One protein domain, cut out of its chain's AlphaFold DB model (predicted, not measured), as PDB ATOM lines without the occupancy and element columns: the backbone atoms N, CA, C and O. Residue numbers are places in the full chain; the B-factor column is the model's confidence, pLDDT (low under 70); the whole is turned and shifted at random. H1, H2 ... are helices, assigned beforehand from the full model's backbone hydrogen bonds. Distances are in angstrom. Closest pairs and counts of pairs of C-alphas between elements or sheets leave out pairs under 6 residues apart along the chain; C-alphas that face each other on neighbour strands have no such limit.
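What this domain is: This is residues 367 to 431 and 483 to 585 of the 658 residues of an uncharacterized protein of Streptomyces sp. NA04227 (UniProt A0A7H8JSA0). Short helices are stacked in two rows along an elongated body, H5, H7 and H9 in one row and H6, H8, H10 and H2 in the other, with H1 packed on H9 at one side of the stack. At one end H2, H3 and H11 make a bundle, three helices that touch one another, and from it residues 424 to 431, of which 424 to 429 belong to the long H3, stick out; the short H4 lies at the opposite end of the stack. The printed part has 168 residues with eleven named helices, H1 to H11 in order along the chain, and no named strand; the class is all helix. The whole is only just compact, close to loose, with a radius of gyration of the C-alphas of 18.5 A, and it spans 64 by 37 by 28 A.

How they stand to each other: H1, residues 370 to 381, touches H9, residues 545 to 553, at a shallow tilt of 21 degrees, the same way; their closest C-alphas, those of Ser 376 and Pro 546, are 5.2 A apart. H2, residues 389 to 400, and H3, residues 407 to 429, form a helical hairpin at a steep tilt of 43 degrees, closest at the C-alphas of Ala 400 and Leu 410, 6.6 A; here H2 touches with residues 396 to 400 alone and H3 with 409 to 413 alone. H11, residues 569 to 579, touches H2 at 32 degrees, a shallow tilt, opposite ways, closest at the C-alphas of Arg 392 and Thr 579, 5.3 A. H3 touches H11 with residues 409 to 413 alone, at 11 degrees, a shallow tilt, the same way; the C-alphas of Val 409 and His 573 are closest, 6.4 A apart. H4, residues 486 to 489, touches no helix and is only just apart from H5, residues 493 to 499, with 8.1 A at the closest. H5 and H6, residues 505 to 513, are a hairpin at a shallow tilt of 29 degrees, closest at the C-alphas of Ile 496 and Ala 511, 5.5 A. H7, residues 519 to 525, and H8, residues 531 to 538, are another, at a shallow tilt of 20 degrees, closest at Leu 525 and Ala 537, whose C-alphas are 5.8 A apart. H6 touches H8 the same way, at a shallow tilt of 14 degrees, with the C-alphas of Ala 509 and Leu 533 closest at 6.2 A. H10, residues 558 to 562, touches H2, H8 and H9; the C-alphas of Gly 398 and Arg 559 are its closest to H2, 4.3 A. Every O i to N i+4 pair is within hydrogen-bond range in H1, H2, H3, H5, H6, H7, H8, H10 and H11; H9 has 4 of 5, and H4 is too short for such a pair.

Where its parts are: H1 begins at C-alpha 370, (215.984, 207.495, 179.669), and measures 16.6 A from first to last C-alpha, as does H2. H3, the longest helix with 23 residues, measures 32.5 A and ends at C-alpha 429, (259.252, 187.931, 199.929). H6 measures 12.7 A, H9 13.0 A and H11 15.4 A; H11 ends at C-alpha 579, (237.526, 196.586, 193.094).

The domain as a whole: The two C-alphas farthest apart, those of Met 431 and His 490, are 66.0 A apart. Residues 432 to 482 are cut out, and C-alphas 431 and 483 are 58.9 A apart across the cut. Of the links that are printed whole, none is long. The mean pLDDT of the printed part is 87.9; residues 385 to 387, 426 to 431, 483 to 488 and 581 to 585 are under 70.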
ATOM      1  N   THR A 367     211.344 199.439 177.027       87.31
ATOM      2  CA  THR A 367     210.606 200.689 176.758       87.31
ATOM      3  C   THR A 367     210.788 201.748 177.847       87.31
ATOM      4  O   THR A 367     210.142 202.796 177.803       87.31
ATOM      5  N   LEU A 368     211.669 201.504 178.824       87.69
ATOM      6  CA  LEU A 368     211.902 202.436 179.923       87.69
ATOM      7  C   LEU A 368     212.408 203.792 179.412       87.69
ATOM      8  O   LEU A 368     213.353 203.836 178.617       87.69
ATOM      9  N   PRO A 369     211.848 204.911 179.905       89.25
ATOM     10  CA  PRO A 369     212.330 206.226 179.529       89.25
ATOM     11  C   PRO A 369     213.778 206.430 180.018       89.25
ATOM     12  O   PRO A 369     214.165 205.898 181.067       89.25
ATOM     13  N   PRO A 370     214.585 207.246 179.313       84.44
ATOM     14  CA  PRO A 370     215.984 207.495 179.669       84.44
ATOM     15  C   PRO A 370     216.193 207.982 181.112       84.44
ATOM     16  O   PRO A 370     217.220 207.691 181.724       84.44
ATOM     17  N   GLU A 371     215.218 208.692 181.683       88.31
ATOM     18  CA  GLU A 371     215.265 209.181 183.064       88.31
ATOM     19  C   GLU A 371     215.234 208.038 184.093       88.31
ATOM     20  O   GLU A 371     216.031 208.024 185.033       88.31
ATOM     21  N   GLU A 372     214.379 207.031 183.891       87.00
ATOM     22  CA  GLU A 372     214.326 205.841 184.751       87.00
ATOM     23  C   GLU A 372     215.569 204.956 184.568       87.00
ATOM     24  O   GLU A 372     216.093 204.378 185.532       87.00
ATOM     25  N   ALA A 373     216.110 204.903 183.348       83.38
ATOM     26  CA  ALA A 373     217.393 204.265 183.073       83.38
ATOM     27  C   ALA A 373     218.544 204.950 183.841       83.38
ATOM     28  O   ALA A 373     219.346 204.276 184.492       83.38
ATOM     29  N   ALA A 374     218.588 206.285 183.854       84.56
ATOM     30  CA  ALA A 374     219.564 207.051 184.627       84.56
ATOM     31  C   ALA A 374     219.380 206.871 186.146       84.56
ATOM     32  O   ALA A 374     220.358 206.702 186.882       84.56
ATOM     33  N   ALA A 375     218.133 206.836 186.629       88.06
ATOM     34  CA  ALA A 375     217.823 206.564 188.033       88.06
ATOM     35  C   ALA A 375     218.315 205.175 188.477       88.06
ATOM     36  O   ALA A 375     218.763 204.998 189.617       88.06
ATOM     37  N   SER A 376     218.301 204.202 187.565       85.62
ATOM     38  CA  SER A 376     218.808 202.854 187.819       85.62
ATOM     39  C   SER A 376     220.316 202.854 188.069       85.62
ATOM     40  O   SER A 376     220.756 202.278 189.070       85.62
ATOM     41  N   TRP A 377     221.101 203.595 187.279       87.62
ATOM     42  CA  TRP A 377     222.528 203.810 187.562       87.62
ATOM     43  C   TRP A 377     222.765 204.586 188.861       87.62
ATOM     44  O   TRP A 377     223.647 204.235 189.639       87.62
ATOM     45  N   ALA A 378     221.930 205.574 189.191       85.56
ATOM     46  CA  ALA A 378     222.040 206.264 190.478       85.56
ATOM     47  C   ALA A 378     221.807 205.309 191.669       85.56
ATOM     48  O   ALA A 378     222.475 205.416 192.701       85.56
ATOM     49  N   SER A 379     220.879 204.355 191.533       82.56
ATOM     50  CA  SER A 379     220.655 203.297 192.527       82.56
ATOM     51  C   SER A 379     221.836 202.330 192.624       82.56
ATOM     52  O   SER A 379     222.223 201.936 193.726       82.56
ATOM     53  N   TRP A 380     222.452 202.009 191.484       81.06
ATOM     54  CA  TRP A 380     223.675 201.220 191.400       81.06
ATOM     55  C   TRP A 380     224.846 201.915 192.097       81.06
ATOM     56  O   TRP A 380     225.537 201.297 192.905       81.06
ATOM     57  N   GLY A 381     224.998 203.222 191.876       78.62
ATOM     58  CA  GLY A 381     225.999 204.080 192.503       78.62
ATOM     59  C   GLY A 381     226.033 203.960 194.028       78.62
ATOM     60  O   GLY A 381     227.109 203.914 194.619       78.62
ATOM     61  N   ARG A 382     224.858 203.821 194.659       81.69
ATOM     62  CA  ARG A 382     224.699 203.687 196.119       81.69
ATOM     63  C   ARG A 382     225.062 202.305 196.670       81.69
ATOM     64  O   ARG A 382     225.083 202.127 197.888       81.69
ATOM     65  N   MET A 383     225.328 201.322 195.812       77.88
ATOM     66  CA  MET A 383     225.737 199.994 196.254       77.88
ATOM     67  C   MET A 383     227.146 200.047 196.858       77.88
ATOM     68  O   MET A 383     228.089 200.553 196.242       77.88
ATOM     69  N   LYS A 384     227.288 199.490 198.066       77.94
ATOM     70  CA  LYS A 384     228.597 199.248 198.686       77.94
ATOM     71  C   LYS A 384     229.398 198.277 197.823       77.94
ATOM     72  O   LYS A 384     228.813 197.380 197.226       77.94
ATOM     73  N   ALA A 385     230.721 198.445 197.788       69.38
ATOM     74  CA  ALA A 385     231.613 197.524 197.091       69.38
ATOM     75  C   ALA A 385     231.283 196.067 197.464       69.38
ATOM     76  O   ALA A 385     231.070 195.781 198.650       69.38
ATOM     77  N   PRO A 386     231.201 195.150 196.485       69.94
ATOM     78  CA  PRO A 386     230.923 193.765 196.797       69.94
ATOM     79  C   PRO A 386     232.066 193.226 197.647       69.94
ATOM     80  O   PRO A 386     233.244 193.408 197.337       69.94
ATOM     81  N   ALA A 387     231.717 192.531 198.724       61.47
ATOM     82  CA  ALA A 387     232.709 191.907 199.590       61.47
ATOM     83  C   ALA A 387     233.432 190.727 198.908       61.47
ATOM     84  O   ALA A 387     234.444 190.254 199.418       61.47
ATOM     85  N   PHE A 388     232.911 190.235 197.778       80.31
ATOM     86  CA  PHE A 388     233.294 188.959 197.187       80.31
ATOM     87  C   PHE A 388     234.281 189.119 196.022       80.31
ATOM     88  O   PHE A 388     233.934 189.684 194.985       80.31
ATOM     89  N   GLU A 389     235.491 188.576 196.186       85.62
ATOM     90  CA  GLU A 389     236.587 188.700 195.213       85.62
ATOM     91  C   GLU A 389     236.229 188.196 193.806       85.62
ATOM     92  O   GLU A 389     236.420 188.956 192.863       85.62
ATOM     93  N   PRO A 390     235.595 187.019 193.617       88.94
ATOM     94  CA  PRO A 390     235.250 186.555 192.271       88.94
ATOM     95  C   PRO A 390     234.351 187.504 191.474       88.94
ATOM     96  O   PRO A 390     234.403 187.501 190.248       88.94
ATOM     97  N   LEU A 391     233.526 188.316 192.144       90.62
ATOM     98  CA  LEU A 391     232.714 189.316 191.451       90.62
ATOM     99  C   LEU A 391     233.577 190.487 190.957       90.62
ATOM    100  O   LEU A 391     233.399 190.947 189.833       90.62
ATOM    101  N   ARG A 392     234.552 190.927 191.765       90.94
ATOM    102  CA  ARG A 392     235.530 191.952 191.370       90.94
ATOM    103  C   ARG A 392     236.416 191.471 190.225       90.94
ATOM    104  O   ARG A 392     236.667 192.234 189.299       90.94
ATOM    105  N   THR A 393     236.872 190.221 190.273       91.69
ATOM    106  CA  THR A 393     237.639 189.599 189.184       91.69
ATOM    107  C   THR A 393     236.826 189.576 187.892       91.69
ATOM    108  O   THR A 393     237.297 190.081 186.877       91.69
ATOM    109  N   ALA A 394     235.570 189.116 187.953       94.00
ATOM    110  CA  ALA A 394     234.679 189.093 186.796       94.00
ATOM    111  C   ALA A 394     234.494 190.489 186.175       94.00
ATOM    112  O   ALA A 394     234.543 190.629 184.956       94.00
ATOM    113  N   TRP A 395     234.336 191.538 186.992       95.50
ATOM    114  CA  TRP A 395     234.264 192.911 186.483       95.50
ATOM    115  C   TRP A 395     235.542 193.350 185.777       95.50
ATOM    116  O   TRP A 395     235.459 193.951 184.713       95.50
ATOM    117  N   ARG A 396     236.718 193.053 186.340       95.00
ATOM    118  CA  ARG A 396     238.005 193.449 185.749       95.00
ATOM    119  C   ARG A 396     238.265 192.747 184.423       95.00
ATOM    120  O   ARG A 396     238.578 193.417 183.445       95.00
ATOM    121  N   GLU A 397     238.057 191.433 184.376       94.62
ATOM    122  CA  GLU A 397     238.139 190.643 183.140       94.62
ATOM    123  C   GLU A 397     237.148 191.145 182.090       94.62
ATOM    124  O   GLU A 397     237.468 191.233 180.905       94.62
ATOM    125  N   GLY A 398     235.941 191.503 182.527       96.88
ATOM    126  CA  GLY A 398     234.925 192.005 181.625       96.88
ATOM    127  C   GLY A 398     235.269 193.379 181.053       96.88
ATOM    128  O   GLY A 398     235.205 193.576 179.846       96.88
ATOM    129  N   LEU A 399     235.712 194.315 181.893       97.12
ATOM    130  CA  LEU A 399     236.137 195.643 181.447       97.12
ATOM    131  C   LEU A 399     237.373 195.589 180.539       97.12
ATOM    132  O   LEU A 399     237.459 196.374 179.600       97.12
ATOM    133  N   ALA A 400     238.304 194.660 180.778       96.25
ATOM    134  CA  ALA A 400     239.477 194.470 179.923       96.25
ATOM    135  C   ALA A 400     239.110 194.029 178.494       96.25
ATOM    136  O   ALA A 400     239.827 194.350 177.550       96.25
ATOM    137  N   ALA A 401     237.988 193.325 178.339       96.06
ATOM    138  CA  ALA A 401     237.450 192.886 177.053       96.06
ATOM    139  C   ALA A 401     236.292 193.769 176.547       96.06
ATOM    140  O   ALA A 401     235.658 193.429 175.549       96.06
ATOM    141  N   ASN A 402     235.988 194.886 177.217       97.69
ATOM    142  CA  ASN A 402     234.912 195.778 176.803       97.69
ATOM    143  C   ASN A 402     235.376 196.646 175.616       97.69
ATOM    144  O   ASN A 402     236.303 197.442 175.779       97.69
ATOM    145  N   PRO A 403     234.726 196.565 174.440       96.69
ATOM    146  CA  PRO A 403     235.140 197.324 173.260       96.69
ATOM    147  C   PRO A 403     234.903 198.840 173.385       96.69
ATOM    148  O   PRO A 403     235.475 199.610 172.617       96.69
ATOM    149  N   ALA A 404     234.086 199.283 174.346       97.00
ATOM    150  CA  ALA A 404     233.873 200.691 174.674       97.00
ATOM    151  C   ALA A 404     234.787 201.199 175.809       97.00
ATOM    152  O   ALA A 404     234.683 202.365 176.198       97.00
ATOM    153  N   ALA A 405     235.678 200.362 176.363       97.00
ATOM    154  CA  ALA A 405     236.609 200.793 177.401       97.00
ATOM    155  C   ALA A 405     237.590 201.838 176.855       97.00
ATOM    156  O   ALA A 405     238.341 201.604 175.908       97.00
ATOM    157  N   THR A 406     237.613 203.008 177.487       97.75
ATOM    158  CA  THR A 406     238.533 204.079 177.103       97.75
ATOM    159  C   THR A 406     239.962 203.767 177.569       97.75
ATOM    160  O   THR A 406     240.164 203.010 178.527       97.75
ATOM    161  N   PRO A 407     240.992 204.409 176.981       97.50
ATOM    162  CA  PRO A 407     242.367 204.283 177.465       97.50
ATOM    163  C   PRO A 407     242.530 204.616 178.956       97.50
ATOM    164  O   PRO A 407     243.421 204.078 179.608       97.50
ATOM    165  N   SER A 408     241.664 205.475 179.511       96.88
ATOM    166  CA  SER A 408     241.675 205.830 180.935       96.88
ATOM    167  C   SER A 408     241.274 204.638 181.820       96.88
ATOM    168  O   SER A 408     241.936 204.362 182.823       96.88
ATOM    169  N   VAL A 409     240.238 203.894 181.418       96.81
ATOM    170  CA  VAL A 409     239.765 202.673 182.085       96.81
ATOM    171  C   VAL A 409     240.823 201.574 181.982       96.81
ATOM    172  O   VAL A 409     241.190 200.979 182.997       96.81
ATOM    173  N   LEU A 410     241.385 201.358 180.788       96.50
ATOM    174  CA  LEU A 410     242.421 200.343 180.554       96.50
ATOM    175  C   LEU A 410     243.712 200.632 181.338       96.50
ATOM    176  O   LEU A 410     244.269 199.737 181.973       96.50
ATOM    177  N   ALA A 411     244.164 201.889 181.374       95.25
ATOM    178  CA  ALA A 411     245.328 202.285 182.168       95.25
ATOM    179  C   ALA A 411     245.113 202.056 183.674       95.25
ATOM    180  O   ALA A 411     246.056 201.738 184.410       95.25
ATOM    181  N   ARG A 412     243.872 202.211 184.149       95.00
ATOM    182  CA  ARG A 412     243.513 201.938 185.541       95.00
ATOM    183  C   ARG A 412     243.485 200.440 185.840       95.00
ATOM    184  O   ARG A 412     244.046 200.038 186.856       95.00
ATOM    185  N   LEU A 413     242.923 199.622 184.953       94.50
ATOM    186  CA  LEU A 413     242.986 198.158 185.052       94.50
ATOM    187  C   LEU A 413     244.431 197.654 185.151       94.50
ATOM    188  O   LEU A 413     244.766 196.928 186.082       94.50
ATOM    189  N   ASP A 414     245.312 198.119 184.264       93.00
ATOM    190  CA  ASP A 414     246.733 197.749 184.267       93.00
ATOM    191  C   ASP A 414     247.445 198.164 185.573       93.00
ATOM    192  O   ASP A 414     248.294 197.443 186.105       93.00
ATOM    193  N   ARG A 415     247.065 199.305 186.170       91.06
ATOM    194  CA  ARG A 415     247.539 199.690 187.511       91.06
ATOM    195  C   ARG A 415     247.094 198.693 188.582       91.06
ATOM    196  O   ARG A 415     247.928 198.318 189.403       91.06
ATOM    197  N   LEU A 416     245.832 198.269 188.578       88.19
ATOM    198  CA  LEU A 416     245.316 197.298 189.549       88.19
ATOM    199  C   LEU A 416     245.998 195.942 189.404       88.19
ATOM    200  O   LEU A 416     246.450 195.379 190.394       88.19
ATOM    201  N   GLU A 417     246.176 195.462 188.175       86.75
ATOM    202  CA  GLU A 417     246.919 194.226 187.939       86.75
ATOM    203  C   GLU A 417     248.375 194.311 188.408       86.75
ATOM    204  O   GLU A 417     248.925 193.334 188.915       86.75
ATOM    205  N   ARG A 418     249.035 195.465 188.226       87.56
ATOM    206  CA  ARG A 418     250.391 195.675 188.751       87.56
ATOM    207  C   ARG A 418     250.428 195.599 190.273       87.56
ATOM    208  O   ARG A 418     251.353 194.977 190.789       87.56
ATOM    209  N   LEU A 419     249.460 196.200 190.965       83.62
ATOM    210  CA  LEU A 419     249.374 196.146 192.426       83.62
ATOM    211  C   LEU A 419     249.170 194.710 192.912       83.62
ATOM    212  O   LEU A 419     249.927 194.249 193.755       83.62
ATOM    213  N   GLU A 420     248.262 193.952 192.300       81.38
ATOM    214  CA  GLU A 420     248.057 192.549 192.676       81.38
ATOM    215  C   GLU A 420     249.268 191.661 192.387       81.38
ATOM    216  O   GLU A 420     249.576 190.746 193.152       81.38
ATOM    217  N   ARG A 421     249.977 191.914 191.277       82.00
ATOM    218  CA  ARG A 421     251.254 191.241 191.004       82.00
ATOM    219  C   ARG A 421     252.288 191.581 192.078       82.00
ATOM    220  O   ARG A 421     253.022 190.685 192.483       82.00
ATOM    221  N   HIS A 422     252.337 192.830 192.540       80.06
ATOM    222  CA  HIS A 422     253.246 193.259 193.602       80.06
ATOM    223  C   HIS A 422     252.902 192.598 194.941       80.06
ATOM    224  O   HIS A 422     253.783 191.995 195.542       80.06
ATOM    225  N   ASP A 423     251.625 192.565 195.328       75.81
ATOM    226  CA  ASP A 423     251.163 191.906 196.557       75.81
ATOM    227  C   ASP A 423     251.486 190.401 196.567       75.81
ATOM    228  O   ASP A 423     251.863 189.842 197.597       75.81
ATOM    229  N   ARG A 424     251.401 189.725 195.409       75.44
ATOM    230  CA  ARG A 424     251.844 188.323 195.285       75.44
ATOM    231  C   ARG A 424     253.355 188.173 195.456       75.44
ATOM    232  O   ARG A 424     253.789 187.204 196.067       75.44
ATOM    233  N   VAL A 425     254.152 189.094 194.917       74.19
ATOM    234  CA  VAL A 425     255.619 189.062 195.053       74.19
ATOM    235  C   VAL A 425     256.041 189.370 196.493       74.19
ATOM    236  O   VAL A 425     256.894 188.672 197.035       74.19
ATOM    237  N   ASP A 426     255.397 190.331 197.153       67.25
ATOM    238  CA  ASP A 426     255.668 190.680 198.551       67.25
ATOM    239  C   ASP A 426     255.193 189.592 199.527       67.25
ATOM    240  O   ASP A 426     255.864 189.314 200.526       67.25
ATOM    241  N   GLY A 427     254.091 188.903 199.206       63.69
ATOM    242  CA  GLY A 427     253.636 187.707 199.920       63.69
ATOM    243  C   GLY A 427     254.605 186.521 199.822       63.69
ATOM    244  O   GLY A 427     254.626 185.681 200.716       63.69
ATOM    245  N   LEU A 428     255.446 186.465 198.784       61.31
ATOM    246  CA  LEU A 428     256.537 185.488 198.674       61.31
ATOM    247  C   LEU A 428     257.821 185.995 199.355       61.31
ATOM    248  O   LEU A 428     258.532 185.228 200.000       61.31
ATOM    249  N   GLY A 429     258.087 187.303 199.300       54.66
ATOM    250  CA  GLY A 429     259.252 187.931 199.929       54.66
ATOM    251  C   GLY A 429     259.229 187.956 201.465       54.66
ATOM    252  O   GLY A 429     260.275 188.168 202.090       54.66
ATOM    253  N   CYS A 430     258.071 187.737 202.098       57.06
ATOM    254  CA  CYS A 430     257.956 187.649 203.556       57.06
ATOM    255  C   CYS A 430     258.321 186.262 204.121       57.06
ATOM    256  O   CYS A 430     258.709 186.183 205.291       57.06
ATOM    257  N   MET A 431     258.291 185.204 203.299       54.09
ATOM    258  CA  MET A 431     258.711 183.858 203.706       54.09
ATOM    259  C   MET A 431     260.238 183.689 203.683       54.09
ATOM    260  O   MET A 431     260.812 183.179 204.644       54.09
ATOM    261  N   LEU A 483     222.257 175.684 159.886       44.56
ATOM    262  CA  LEU A 483     221.415 176.045 158.730       44.56
ATOM    263  C   LEU A 483     222.027 177.225 157.957       44.56
ATOM    264  O   LEU A 483     222.345 178.226 158.609       44.56
ATOM    265  N   PRO A 484     222.235 177.112 156.632       47.97
ATOM    266  CA  PRO A 484     223.003 178.099 155.885       47.97
ATOM    267  C   PRO A 484     222.476 179.493 156.214       47.97
ATOM    268  O   PRO A 484     221.266 179.702 156.190       47.97
ATOM    269  N   TYR A 485     223.380 180.416 156.558       51.25
ATOM    270  CA  TYR A 485     223.106 181.821 156.903       51.25
ATOM    271  C   TYR A 485     222.020 182.467 156.021       51.25
ATOM    272  O   TYR A 485     221.191 183.242 156.493       51.25
ATOM    273  N   GLN A 486     221.974 182.032 154.762       54.53
ATOM    274  CA  GLN A 486     220.976 182.333 153.739       54.53
ATOM    275  C   GLN A 486     219.512 182.152 154.194       54.53
ATOM    276  O   GLN A 486     218.644 182.894 153.755       54.53
ATOM    277  N   VAL A 487     219.200 181.212 155.096       61.97
ATOM    278  CA  VAL A 487     217.824 180.997 155.585       61.97
ATOM    279  C   VAL A 487     217.369 182.134 156.505       61.97
ATOM    280  O   VAL A 487     216.185 182.452 156.527       61.97
ATOM    281  N   LEU A 488     218.284 182.777 157.238       64.62
ATOM    282  CA  LEU A 488     217.951 183.838 158.201       64.62
ATOM    283  C   LEU A 488     217.770 185.203 157.542       64.62
ATOM    284  O   LEU A 488     216.951 186.000 157.997       64.62
ATOM    285  N   GLU A 489     218.494 185.461 156.452       72.44
ATOM    286  CA  GLU A 489     218.336 186.687 155.659       72.44
ATOM    287  C   GLU A 489     216.908 186.828 155.114       72.44
ATOM    288  O   GLU A 489     216.410 187.940 154.941       72.44
ATOM    289  N   HIS A 490     216.219 185.703 154.910       84.62
ATOM    290  CA  HIS A 490     214.836 185.662 154.443       84.62
ATOM    291  C   HIS A 490     213.789 185.662 155.562       84.62
ATOM    292  O   HIS A 490     212.601 185.768 155.260       84.62
ATOM    293  N   LEU A 491     214.196 185.568 156.833       91.06
ATOM    294  CA  LEU A 491     213.250 185.649 157.939       91.06
ATOM    295  C   LEU A 491     212.807 187.091 158.174       91.06
ATOM    296  O   LEU A 491     213.597 188.040 158.159       91.06
ATOM    297  N   THR A 492     211.519 187.232 158.439       94.31
ATOM    298  CA  THR A 492     210.893 188.458 158.923       94.31
ATOM    299  C   THR A 492     211.260 188.721 160.385       94.31
ATOM    300  O   THR A 492     211.611 187.809 161.136       94.31
ATOM    301  N   GLU A 493     211.100 189.968 160.836       94.19
ATOM    302  CA  GLU A 493     211.282 190.345 162.250       94.19
ATOM    303  C   GLU A 493     210.422 189.482 163.183       94.19
ATOM    304  O   GLU A 493     210.895 188.990 164.204       94.19
ATOM    305  N   THR A 494     209.177 189.198 162.785       95.12
ATOM    306  CA  THR A 494     208.266 188.342 163.559       95.12
ATOM    307  C   THR A 494     208.747 186.896 163.684       95.12
ATOM    308  O   THR A 494     208.493 186.240 164.696       95.12
ATOM    309  N   GLU A 495     209.456 186.379 162.681       95.00
ATOM    310  CA  GLU A 495     210.023 185.031 162.723       95.00
ATOM    311  C   GLU A 495     211.273 184.984 163.593       95.00
ATOM    312  O   GLU A 495     211.434 184.034 164.352       95.00
ATOM    313  N   ILE A 496     212.111 186.022 163.563       95.56
ATOM    314  CA  ILE A 496     213.274 186.164 164.454       95.56
ATOM    315  C   ILE A 496     212.820 186.254 165.913       95.56
ATOM    316  O   ILE A 496     213.329 185.544 166.785       95.56
ATOM    317  N   GLU A 497     211.783 187.048 166.167       95.44
ATOM    318  CA  GLU A 497     211.121 187.125 167.463       95.44
ATOM    319  C   GLU A 497     210.591 185.758 167.909       95.44
ATOM    320  O   GLU A 497     210.786 185.347 169.056       95.44
ATOM    321  N   ARG A 498     209.985 184.988 167.001       94.75
ATOM    322  CA  ARG A 498     209.540 183.620 167.295       94.75
ATOM    323  C   ARG A 498     210.717 182.681 167.576       94.75
ATOM    324  O   ARG A 498     210.644 181.903 168.525       94.75
ATOM    325  N   LEU A 499     211.808 182.770 166.810       93.94
ATOM    326  CA  LEU A 499     213.018 181.961 167.003       93.94
ATOM    327  C   LEU A 499     213.615 182.156 168.396       93.94
ATOM    328  O   LEU A 499     213.984 181.174 169.045       93.94
ATOM    329  N   SER A 500     213.618 183.395 168.890       94.50
ATOM    330  CA  SER A 500     214.111 183.733 170.227       94.50
ATOM    331  C   SER A 500     213.332 183.052 171.368       94.50
ATOM    332  O   SER A 500     213.833 182.986 172.492       94.50
ATOM    333  N   ARG A 501     212.126 182.525 171.110       92.44
ATOM    334  CA  ARG A 501     211.257 181.831 172.085       92.44
ATOM    335  C   ARG A 501     211.247 180.313 171.922       92.44
ATOM    336  O   ARG A 501     210.602 179.608 172.691       92.44
ATOM    337  N   THR A 502     211.939 179.791 170.915       91.69
ATOM    338  CA  THR A 502     211.952 178.348 170.660       91.69
ATOM    339  C   THR A 502     212.614 177.590 171.808       91.69
ATOM    340  O   THR A 502     213.527 178.092 172.461       91.69
ATOM    341  N   GLY A 503     212.221 176.332 172.024       86.75
ATOM    342  CA  GLY A 503     212.869 175.465 173.015       86.75
ATOM    343  C   GLY A 503     214.335 175.132 172.692       86.75
ATOM    344  O   GLY A 503     215.072 174.693 173.574       86.75
ATOM    345  N   ARG A 504     214.789 175.391 171.458       87.19
ATOM    346  CA  ARG A 504     216.126 175.043 170.964       87.19
ATOM    347  C   ARG A 504     217.128 176.175 171.221       87.19
ATOM    348  O   ARG A 504     216.995 177.234 170.605       87.19
ATOM    349  N   PRO A 505     218.129 175.988 172.102       88.19
ATOM    350  CA  PRO A 505     219.072 177.051 172.445       88.19
ATOM    351  C   PRO A 505     219.887 177.530 171.237       88.19
ATOM    352  O   PRO A 505     220.215 178.709 171.165       88.19
ATOM    353  N   GLU A 506     220.147 176.673 170.248       87.56
ATOM    354  CA  GLU A 506     220.912 177.042 169.050       87.56
ATOM    355  C   GLU A 506     220.159 178.068 168.191       87.56
ATOM    356  O   GLU A 506     220.745 179.011 167.662       87.56
ATOM    357  N   LEU A 507     218.834 177.918 168.089       92.12
ATOM    358  CA  LEU A 507     217.980 178.851 167.355       92.12
ATOM    359  C   LEU A 507     217.822 180.179 168.102       92.12
ATOM    360  O   LEU A 507     217.820 181.236 167.472       92.12
ATOM    361  N   ARG A 508     217.749 180.142 169.439       95.12
ATOM    362  CA  ARG A 508     217.742 181.359 170.265       95.12
ATOM    363  C   ARG A 508     219.067 182.117 170.179       95.12
ATOM    364  O   ARG A 508     219.041 183.336 170.044       95.12
ATOM    365  N   ALA A 509     220.198 181.406 170.180       92.75
ATOM    366  CA  ALA A 509     221.524 181.997 169.971       92.75
ATOM    367  C   ALA A 509     221.575 182.723 168.641       92.75
ATOM    368  O   ALA A 509     222.007 183.865 168.552       92.75
ATOM    369  N   ARG A 510     221.061 182.074 167.599       91.31
ATOM    370  CA  ARG A 510     221.055 182.660 166.273       91.31
ATOM    371  C   ARG A 510     220.167 183.899 166.178       91.31
ATOM    372  O   ARG A 510     220.586 184.875 165.571       91.31
ATOM    373  N   ALA A 511     218.990 183.872 166.804       95.50
ATOM    374  CA  ALA A 511     218.120 185.041 166.892       95.50
ATOM    375  C   ALA A 511     218.801 186.207 167.629       95.50
ATOM    376  O   ALA A 511     218.657 187.349 167.208       95.50
ATOM    377  N   LEU A 512     219.572 185.924 168.688       96.31
ATOM    378  CA  LEU A 512     220.311 186.939 169.442       96.31
ATOM    379  C   LEU A 512     221.314 187.703 168.566       96.31
ATOM    380  O   LEU A 512     221.410 188.920 168.688       96.31
ATOM    381  N   TYR A 513     222.008 187.026 167.649       93.94
ATOM    382  CA  TYR A 513     222.947 187.679 166.728       93.94
ATOM    383  C   TYR A 513     222.275 188.530 165.640       93.94
ATOM    384  O   TYR A 513     222.960 189.322 164.994       93.94
ATOM    385  N   ASP A 514     220.962 188.399 165.415       95.50
ATOM    386  CA  ASP A 514     220.269 189.212 164.415       95.50
ATOM    387  C   ASP A 514     220.008 190.629 164.970       95.50
ATOM    388  O   ASP A 514     219.374 190.780 166.026       95.50
ATOM    389  N   PRO A 515     220.463 191.696 164.283       94.94
ATOM    390  CA  PRO A 515     220.292 193.071 164.748       94.94
ATOM    391  C   PRO A 515     218.823 193.514 164.807       94.94
ATOM    392  O   PRO A 515     218.515 194.468 165.518       94.94
ATOM    393  N   ARG A 516     217.915 192.824 164.101       95.06
ATOM    394  CA  ARG A 516     216.471 193.112 164.096       95.06
ATOM    395  C   ARG A 516     215.741 192.566 165.323       95.06
ATOM    396  O   ARG A 516     214.584 192.917 165.536       95.06
ATOM    397  N   LEU A 517     216.381 191.719 166.135       96.31
ATOM    398  CA  LEU A 517     215.788 191.260 167.390       96.31
ATOM    399  C   LEU A 517     215.563 192.453 168.333       96.31
ATOM    400  O   LEU A 517     216.466 193.270 168.547       96.31
ATOM    401  N   SER A 518     214.368 192.544 168.917       95.50
ATOM    402  CA  SER A 518     214.017 193.651 169.804       95.50
ATOM    403  C   SER A 518     214.844 193.658 171.095       95.50
ATOM    404  O   SER A 518     215.252 192.617 171.617       95.50
ATOM    405  N   ALA A 519     215.025 194.846 171.682       94.56
ATOM    406  CA  ALA A 519     215.664 194.999 172.992       94.56
ATOM    407  C   ALA A 519     214.917 194.237 174.105       94.56
ATOM    408  O   ALA A 519     215.545 193.752 175.047       94.56
ATOM    409  N   ALA A 520     213.592 194.089 173.985       95.19
ATOM    410  CA  ALA A 520     212.787 193.273 174.891       95.19
ATOM    411  C   ALA A 520     213.199 191.795 174.806       95.19
ATOM    412  O   ALA A 520     213.530 191.186 175.821       95.19
ATOM    413  N   SER A 521     213.300 191.228 173.604       96.00
ATOM    414  CA  SER A 521     213.739 189.839 173.444       96.00
ATOM    415  C   SER A 521     215.193 189.612 173.860       96.00
ATOM    416  O   SER A 521     215.480 188.606 174.508       96.00
ATOM    417  N   VAL A 522     216.101 190.558 173.600       96.94
ATOM    418  CA  VAL A 522     217.474 190.506 174.144       96.94
ATOM    419  C   VAL A 522     217.446 190.505 175.676       96.94
ATOM    420  O   VAL A 522     218.073 189.655 176.305       96.94
ATOM    421  N   THR A 523     216.661 191.399 176.286       96.25
ATOM    422  CA  THR A 523     216.484 191.478 177.745       96.25
ATOM    423  C   THR A 523     215.968 190.161 178.317       96.25
ATOM    424  O   THR A 523     216.515 189.671 179.303       96.25
ATOM    425  N   ARG A 524     214.980 189.537 177.675       95.44
ATOM    426  CA  ARG A 524     214.459 188.220 178.059       95.44
ATOM    427  C   ARG A 524     215.541 187.135 177.997       95.44
ATOM    428  O   ARG A 524     215.648 186.314 178.906       95.44
ATOM    429  N   LEU A 525     216.384 187.149 176.964       96.62
ATOM    430  CA  LEU A 525     217.487 186.193 176.809       96.62
ATOM    431  C   LEU A 525     218.597 186.365 177.861       96.62
ATOM    432  O   LEU A 525     219.337 185.420 178.128       96.62
ATOM    433  N   THR A 526     218.681 187.507 178.550       96.56
ATOM    434  CA  THR A 526     219.587 187.638 179.710       96.56
ATOM    435  C   THR A 526     219.163 186.769 180.907       96.56
ATOM    436  O   THR A 526     219.983 186.490 181.784       96.56
ATOM    437  N   GLU A 527     217.912 186.292 180.932       94.12
ATOM    438  CA  GLU A 527     217.383 185.313 181.894       94.12
ATOM    439  C   GLU A 527     217.200 183.914 181.272       94.12
ATOM    440  O   GLU A 527     216.566 183.052 181.881       94.12
ATOM    441  N   ASP A 528     217.744 183.662 180.074       94.75
ATOM    442  CA  ASP A 528     217.582 182.388 179.364       94.75
ATOM    443  C   ASP A 528     218.019 181.194 180.229       94.75
ATOM    444  O   ASP A 528     219.017 181.304 180.938       94.75
ATOM    445  N   PRO A 529     217.359 180.024 180.171       90.12
ATOM    446  CA  PRO A 529     217.817 178.825 180.879       90.12
ATOM    447  C   PRO A 529     219.255 178.405 180.526       90.12
ATOM    448  O   PRO A 529     219.968 177.848 181.365       90.12
ATOM    449  N   HIS A 530     219.710 178.699 179.306       89.88
ATOM    450  CA  HIS A 530     221.031 178.339 178.814       89.88
ATOM    451  C   HIS A 530     222.100 179.363 179.249       89.88
ATOM    452  O   HIS A 530     222.032 180.531 178.858       89.88
ATOM    453  N   PRO A 531     223.128 178.957 180.016       89.94
ATOM    454  CA  PRO A 531     224.094 179.883 180.619       89.94
ATOM    455  C   PRO A 531     224.884 180.695 179.589       89.94
ATOM    456  O   PRO A 531     225.065 181.898 179.755       89.94
ATOM    457  N   GLN A 532     225.287 180.068 178.484       91.12
ATOM    458  CA  GLN A 532     226.039 180.746 177.423       91.12
ATOM    459  C   GLN A 532     225.186 181.814 176.721       91.12
ATOM    460  O   GLN A 532     225.698 182.883 176.406       91.12
ATOM    461  N   LEU A 533     223.876 181.574 176.561       95.25
ATOM    462  CA  LEU A 533     222.961 182.574 176.000       95.25
ATOM    463  C   LEU A 533     222.803 183.766 176.934       95.25
ATOM    464  O   LEU A 533     222.804 184.897 176.464       95.25
ATOM    465  N   ARG A 534     222.726 183.532 178.251       95.44
ATOM    466  CA  ARG A 534     222.677 184.626 179.232       95.44
ATOM    467  C   ARG A 534     223.907 185.512 179.148       95.44
ATOM    468  O   ARG A 534     223.777 186.729 179.202       95.44
ATOM    469  N   GLN A 535     225.088 184.906 179.033       95.38
ATOM    470  CA  GLN A 535     226.341 185.644 178.910       95.38
ATOM    471  C   GLN A 535     226.388 186.435 177.599       95.38
ATOM    472  O   GLN A 535     226.627 187.634 177.639       95.38
ATOM    473  N   GLN A 536     226.071 185.806 176.465       96.00
ATOM    474  CA  GLN A 536     226.010 186.491 175.168       96.00
ATOM    475  C   GLN A 536     224.989 187.635 175.166       96.00
ATOM    476  O   GLN A 536     225.278 188.726 174.693       96.00
ATOM    477  N   ALA A 537     223.805 187.416 175.737       97.50
ATOM    478  CA  ALA A 537     222.791 188.455 175.831       97.50
ATOM    479  C   ALA A 537     223.246 189.580 176.766       97.50
ATOM    480  O   ALA A 537     223.000 190.741 176.478       97.50
ATOM    481  N   ALA A 538     223.941 189.269 177.865       97.81
ATOM    482  CA  ALA A 538     224.441 190.265 178.810       97.81
ATOM    483  C   ALA A 538     225.506 191.203 178.216       97.81
ATOM    484  O   ALA A 538     225.607 192.345 178.669       97.81
ATOM    485  N   SER A 539     226.281 190.754 177.224       97.06
ATOM    486  CA  SER A 539     227.249 191.592 176.504       97.06
ATOM    487  C   SER A 539     226.643 192.356 175.319       97.06
ATOM    488  O   SER A 539     227.320 193.205 174.740       97.06
ATOM    489  N   ASP A 540     225.375 192.115 174.975       97.56
ATOM    490  CA  ASP A 540     224.698 192.776 173.859       97.56
ATOM    491  C   ASP A 540     224.377 194.246 174.175       97.56
ATOM    492  O   ASP A 540     223.777 194.577 175.202       97.56
ATOM    493  N   PHE A 541     224.739 195.151 173.265       95.94
ATOM    494  CA  PHE A 541     224.555 196.594 173.436       95.94
ATOM    495  C   PHE A 541     223.084 197.017 173.618       95.94
ATOM    496  O   PHE A 541     222.817 198.092 174.158       95.94
ATOM    497  N   ARG A 542     222.123 196.190 173.185       95.88
ATOM    498  CA  ARG A 542     220.678 196.455 173.288       95.88
ATOM    499  C   ARG A 542     220.119 196.207 174.689       95.88
ATOM    500  O   ARG A 542     218.950 196.513 174.923       95.88
ATOM    501  N   VAL A 543     220.909 195.668 175.623       96.25
ATOM    502  CA  VAL A 543     220.472 195.465 177.012       96.25
ATOM    503  C   VAL A 543     220.220 196.816 177.698       96.25
ATOM    504  O   VAL A 543     221.141 197.628 177.820       96.25
ATOM    505  N   PRO A 544     219.008 197.061 178.229       94.81
ATOM    506  CA  PRO A 544     218.695 198.290 178.946       94.81
ATOM    507  C   PRO A 544     219.539 198.459 180.216       94.81
ATOM    508  O   PRO A 544     219.784 197.508 180.961       94.81
ATOM    509  N   ALA A 545     219.904 199.702 180.532       93.50
ATOM    510  CA  ALA A 545     220.705 200.063 181.706       93.50
ATOM    511  C   ALA A 545     220.252 199.440 183.049       93.50
ATOM    512  O   ALA A 545     221.108 198.940 183.781       93.50
ATOM    513  N   PRO A 546     218.950 199.405 183.404       92.44
ATOM    514  CA  PRO A 546     218.504 198.775 184.650       92.44
ATOM    515  C   PRO A 546     218.797 197.276 184.686       92.44
ATOM    516  O   PRO A 546     219.185 196.738 185.726       92.44
ATOM    517  N   GLN A 547     218.644 196.606 183.541       94.50
ATOM    518  CA  GLN A 547     218.969 195.196 183.418       94.50
ATOM    519  C   GLN A 547     220.478 194.979 183.499       94.50
ATOM    520  O   GLN A 547     220.924 194.099 184.232       94.50
ATOM    521  N   LEU A 548     221.268 195.814 182.825       95.19
ATOM    522  CA  LEU A 548     222.723 195.734 182.871       95.19
ATOM    523  C   LEU A 548     223.261 195.925 184.297       95.19
ATOM    524  O   LEU A 548     224.065 195.123 184.774       95.19
ATOM    525  N   ALA A 549     222.739 196.914 185.028       93.06
ATOM    526  CA  ALA A 549     223.040 197.114 186.441       93.06
ATOM    527  C   ALA A 549     222.689 195.874 187.280       93.06
ATOM    528  O   ALA A 549     223.432 195.507 188.187       93.06
ATOM    529  N   ARG A 550     221.592 195.171 186.987       91.56
ATOM    530  CA  ARG A 550     221.277 193.914 187.681       91.56
ATOM    531  C   ARG A 550     222.277 192.807 187.343       91.56
ATOM    532  O   ARG A 550     222.757 192.132 188.254       91.56
ATOM    533  N   LEU A 551     222.624 192.639 186.069       94.62
ATOM    534  CA  LEU A 551     223.552 191.606 185.602       94.62
ATOM    535  C   LEU A 551     224.965 191.786 186.168       94.62
ATOM    536  O   LEU A 551     225.622 190.790 186.467       94.62
ATOM    537  N   LEU A 552     225.396 193.027 186.415       94.56
ATOM    538  CA  LEU A 552     226.663 193.331 187.083       94.56
ATOM    539  C   LEU A 552     226.722 192.824 188.538       94.56
ATOM    540  O   LEU A 552     227.814 192.601 189.045       94.56
ATOM    541  N   ARG A 553     225.593 192.608 189.234       91.06
ATOM    542  CA  ARG A 553     225.581 191.989 190.585       91.06
ATOM    543  C   ARG A 553     225.684 190.471 190.551       91.06
ATOM    544  O   ARG A 553     226.041 189.864 191.559       91.06
ATOM    545  N   ASN A 554     225.297 189.851 189.445       90.12
ATOM    546  CA  ASN A 554     225.226 188.404 189.356       90.12
ATOM    547  C   ASN A 554     226.581 187.858 188.907       90.12
ATOM    548  O   ASN A 554     227.012 188.118 187.791       90.12
ATOM    549  N   ARG A 555     227.228 187.061 189.765       90.44
ATOM    550  CA  ARG A 555     228.546 186.457 189.510       90.44
ATOM    551  C   ARG A 555     228.645 185.778 188.143       90.44
ATOM    552  O   ARG A 555     229.692 185.859 187.517       90.44
ATOM    553  N   GLU A 556     227.583 185.115 187.699       89.25
ATOM    554  CA  GLU A 556     227.585 184.376 186.437       89.25
ATOM    555  C   GLU A 556     227.623 185.294 185.207       89.25
ATOM    556  O   GLU A 556     228.271 184.980 184.212       89.25
ATOM    557  N   THR A 557     226.933 186.432 185.270       95.00
ATOM    558  CA  THR A 557     226.776 187.360 184.140       95.00
ATOM    559  C   THR A 557     227.650 188.600 184.267       95.00
ATOM    560  O   THR A 557     227.769 189.353 183.310       95.00
ATOM    561  N   ALA A 558     228.268 188.830 185.426       95.88
ATOM    562  CA  ALA A 558     228.994 190.052 185.749       95.88
ATOM    563  C   ALA A 558     230.143 190.348 184.783       95.88
ATOM    564  O   ALA A 558     230.332 191.507 184.425       95.88
ATOM    565  N   ARG A 559     230.873 189.317 184.337       96.69
ATOM    566  CA  ARG A 559     231.933 189.466 183.331       96.69
ATOM    567  C   ARG A 559     231.367 189.949 182.001       96.69
ATOM    568  O   ARG A 559     231.783 190.992 181.515       96.69
ATOM    569  N   ALA A 560     230.379 189.246 181.456       97.50
ATOM    570  CA  ALA A 560     229.761 189.615 180.184       97.50
ATOM    571  C   ALA A 560     229.038 190.974 180.243       97.50
ATOM    572  O   ALA A 560     229.142 191.780 179.327       97.50
ATOM    573  N   ALA A 561     228.382 191.285 181.363       97.62
ATOM    574  CA  ALA A 561     227.779 192.592 181.605       97.62
ATOM    575  C   ALA A 561     228.830 193.713 181.668       97.62
ATOM    576  O   ALA A 561     228.602 194.807 181.164       97.62
ATOM    577  N   ALA A 562     230.002 193.452 182.250       97.69
ATOM    578  CA  ALA A 562     231.109 194.401 182.240       97.69
ATOM    579  C   ALA A 562     231.767 194.540 180.854       97.69
ATOM    580  O   ALA A 562     232.359 195.583 180.595       97.69
ATOM    581  N   GLN A 563     231.620 193.557 179.956       97.75
ATOM    582  CA  GLN A 563     232.020 193.640 178.538       97.75
ATOM    583  C   GLN A 563     231.035 194.435 177.676       97.75
ATOM    584  O   GLN A 563     231.340 194.734 176.526       97.75
ATOM    585  N   ASN A 564     229.855 194.762 178.201       97.94
ATOM    586  CA  ASN A 564     228.805 195.389 177.417       97.94
ATOM    587  C   ASN A 564     229.219 196.804 176.956       97.94
ATOM    588  O   ASN A 564     229.531 197.651 177.804       97.94
ATOM    589  N   PRO A 565     229.190 197.105 175.646       97.06
ATOM    590  CA  PRO A 565     229.603 198.407 175.116       97.06
ATOM    591  C   PRO A 565     228.699 199.569 175.547       97.06
ATOM    592  O   PRO A 565     229.121 200.721 175.501       97.06
ATOM    593  N   SER A 566     227.468 199.292 175.984       95.06
ATOM    594  CA  SER A 566     226.530 200.310 176.470       95.06
ATOM    595  C   SER A 566     226.794 200.722 177.922       95.06
ATOM    596  O   SER A 566     226.098 201.590 178.453       95.06
ATOM    597  N   LEU A 567     227.783 200.117 178.590       95.75
ATOM    598  CA  LEU A 567     228.188 200.491 179.941       95.75
ATOM    599  C   LEU A 567     228.859 201.880 179.928       95.75
ATOM    600  O   LEU A 567     229.902 202.039 179.300       95.75
ATOM    601  N   PRO A 568     228.327 202.897 180.633       95.12
ATOM    602  CA  PRO A 568     228.937 204.225 180.624       95.12
ATOM    603  C   PRO A 568     230.330 204.232 181.268       95.12
ATOM    604  O   PRO A 568     230.527 203.620 182.319       95.12
ATOM    605  N   GLU A 569     231.271 205.009 180.719       95.88
ATOM    606  CA  GLU A 569     232.650 205.119 181.241       95.88
ATOM    607  C   GLU A 569     232.688 205.466 182.741       95.88
ATOM    608  O   GLU A 569     233.473 204.901 183.503       95.88
ATOM    609  N   ARG A 570     231.792 206.352 183.199       95.06
ATOM    610  CA  ARG A 570     231.648 206.687 184.625       95.06
ATOM    611  C   ARG A 570     231.394 205.445 185.485       95.06
ATOM    612  O   ARG A 570     231.958 205.329 186.571       95.06
ATOM    613  N   GLU A 571     230.544 204.541 185.015       95.19
ATOM    614  CA  GLU A 571     230.211 203.317 185.739       95.19
ATOM    615  C   GLU A 571     231.347 202.298 185.654       95.19
ATOM    616  O   GLU A 571     231.606 201.628 186.649       95.19
ATOM    617  N   MET A 572     232.096 202.246 184.543       96.38
ATOM    618  CA  MET A 572     233.329 201.450 184.452       96.38
ATOM    619  C   MET A 572     234.336 201.858 185.536       96.38
ATOM    620  O   MET A 572     234.810 201.008 186.288       96.38
ATOM    621  N   HIS A 573     234.607 203.160 185.690       95.25
ATOM    622  CA  HIS A 573     235.458 203.659 186.781       95.25
ATOM    623  C   HIS A 573     234.881 203.329 188.154       95.25
ATOM    624  O   HIS A 573     235.621 202.896 189.029       95.25
ATOM    625  N   GLY A 574     233.561 203.443 188.323       93.25
ATOM    626  CA  GLY A 574     232.893 203.056 189.562       93.25
ATOM    627  C   GLY A 574     233.022 201.561 189.888       93.25
ATOM    628  O   GLY A 574     233.069 201.191 191.063       93.25
ATOM    629  N   LEU A 575     233.055 200.672 188.892       93.62
ATOM    630  CA  LEU A 575     233.350 199.252 189.114       93.62
ATOM    631  C   LEU A 575     234.784 199.088 189.623       93.62
ATOM    632  O   LEU A 575     234.986 198.402 190.622       93.62
ATOM    633  N   LEU A 576     235.749 199.774 189.001       92.69
ATOM    634  CA  LEU A 576     237.157 199.743 189.407       92.69
ATOM    635  C   LEU A 576     237.374 200.306 190.819       92.69
ATOM    636  O   LEU A 576     238.040 199.658 191.622       92.69
ATOM    637  N   ASP A 577     236.725 201.422 191.167       91.19
ATOM    638  CA  ASP A 577     236.730 201.999 192.522       91.19
ATOM    639  C   ASP A 577     236.285 200.976 193.578       91.19
ATOM    640  O   ASP A 577     236.799 200.940 194.691       91.19
ATOM    641  N   ARG A 578     235.309 200.127 193.236       88.62
ATOM    642  CA  ARG A 578     234.800 199.070 194.122       88.62
ATOM    643  C   ARG A 578     235.664 197.812 194.107       88.62
ATOM    644  O   ARG A 578     235.485 196.958 194.978       88.62
ATOM    645  N   THR A 579     236.538 197.665 193.112       85.12
ATOM    646  CA  THR A 579     237.526 196.586 193.094       85.12
ATOM    647  C   THR A 579     238.760 196.899 193.925       85.12
ATOM    648  O   THR A 579     239.372 195.980 194.459       85.12
ATOM    649  N   GLU A 580     239.084 198.181 194.079       80.62
ATOM    650  CA  GLU A 580     240.147 198.645 194.961       80.62
ATOM    651  C   GLU A 580     239.774 198.349 196.421       80.62
ATOM    652  O   GLU A 580     238.782 198.861 196.944       80.62
ATOM    653  N   ASP A 581     240.558 197.506 197.103       67.88
ATOM    654  CA  ASP A 581     240.414 197.358 198.550       67.88
ATOM    655  C   ASP A 581     240.825 198.699 199.202       67.88
ATOM    656  O   ASP A 581     241.942 199.185 198.982       67.88
ATOM    657  N   PRO A 582     239.952 199.330 200.014       61.69
ATOM    658  CA  PRO A 582     240.291 200.559 200.730       61.69
ATOM    659  C   PRO A 582     241.523 200.414 201.644       61.69
ATOM    660  O   PRO A 582     242.102 201.415 202.063       61.69
ATOM    661  N   ARG A 583     241.943 199.185 201.972       60.41
ATOM    662  CA  ARG A 583     243.172 198.912 202.731       60.41
ATOM    663  C   ARG A 583     244.437 199.078 201.893       60.41
ATOM    664  O   ARG A 583     245.445 199.507 202.445       60.41
ATOM    665  N   THR A 584     244.389 198.790 200.594       55.34
ATOM    666  CA  THR A 584     245.537 198.915 199.677       55.34
ATOM    667  C   THR A 584     245.751 200.361 199.231       55.34
ATOM    668  O   THR A 584     246.862 200.755 198.887       55.34
ATOM    669  N   THR A 585     244.699 201.184 199.275       51.59
ATOM    670  CA  THR A 585     244.750 202.624 198.964       51.59
ATOM    671  C   THR A 585     245.018 203.509 200.183       51.59
ATOM    672  O   THR A 585     245.199 204.719 200.028       51.59
TER     673      THR A 585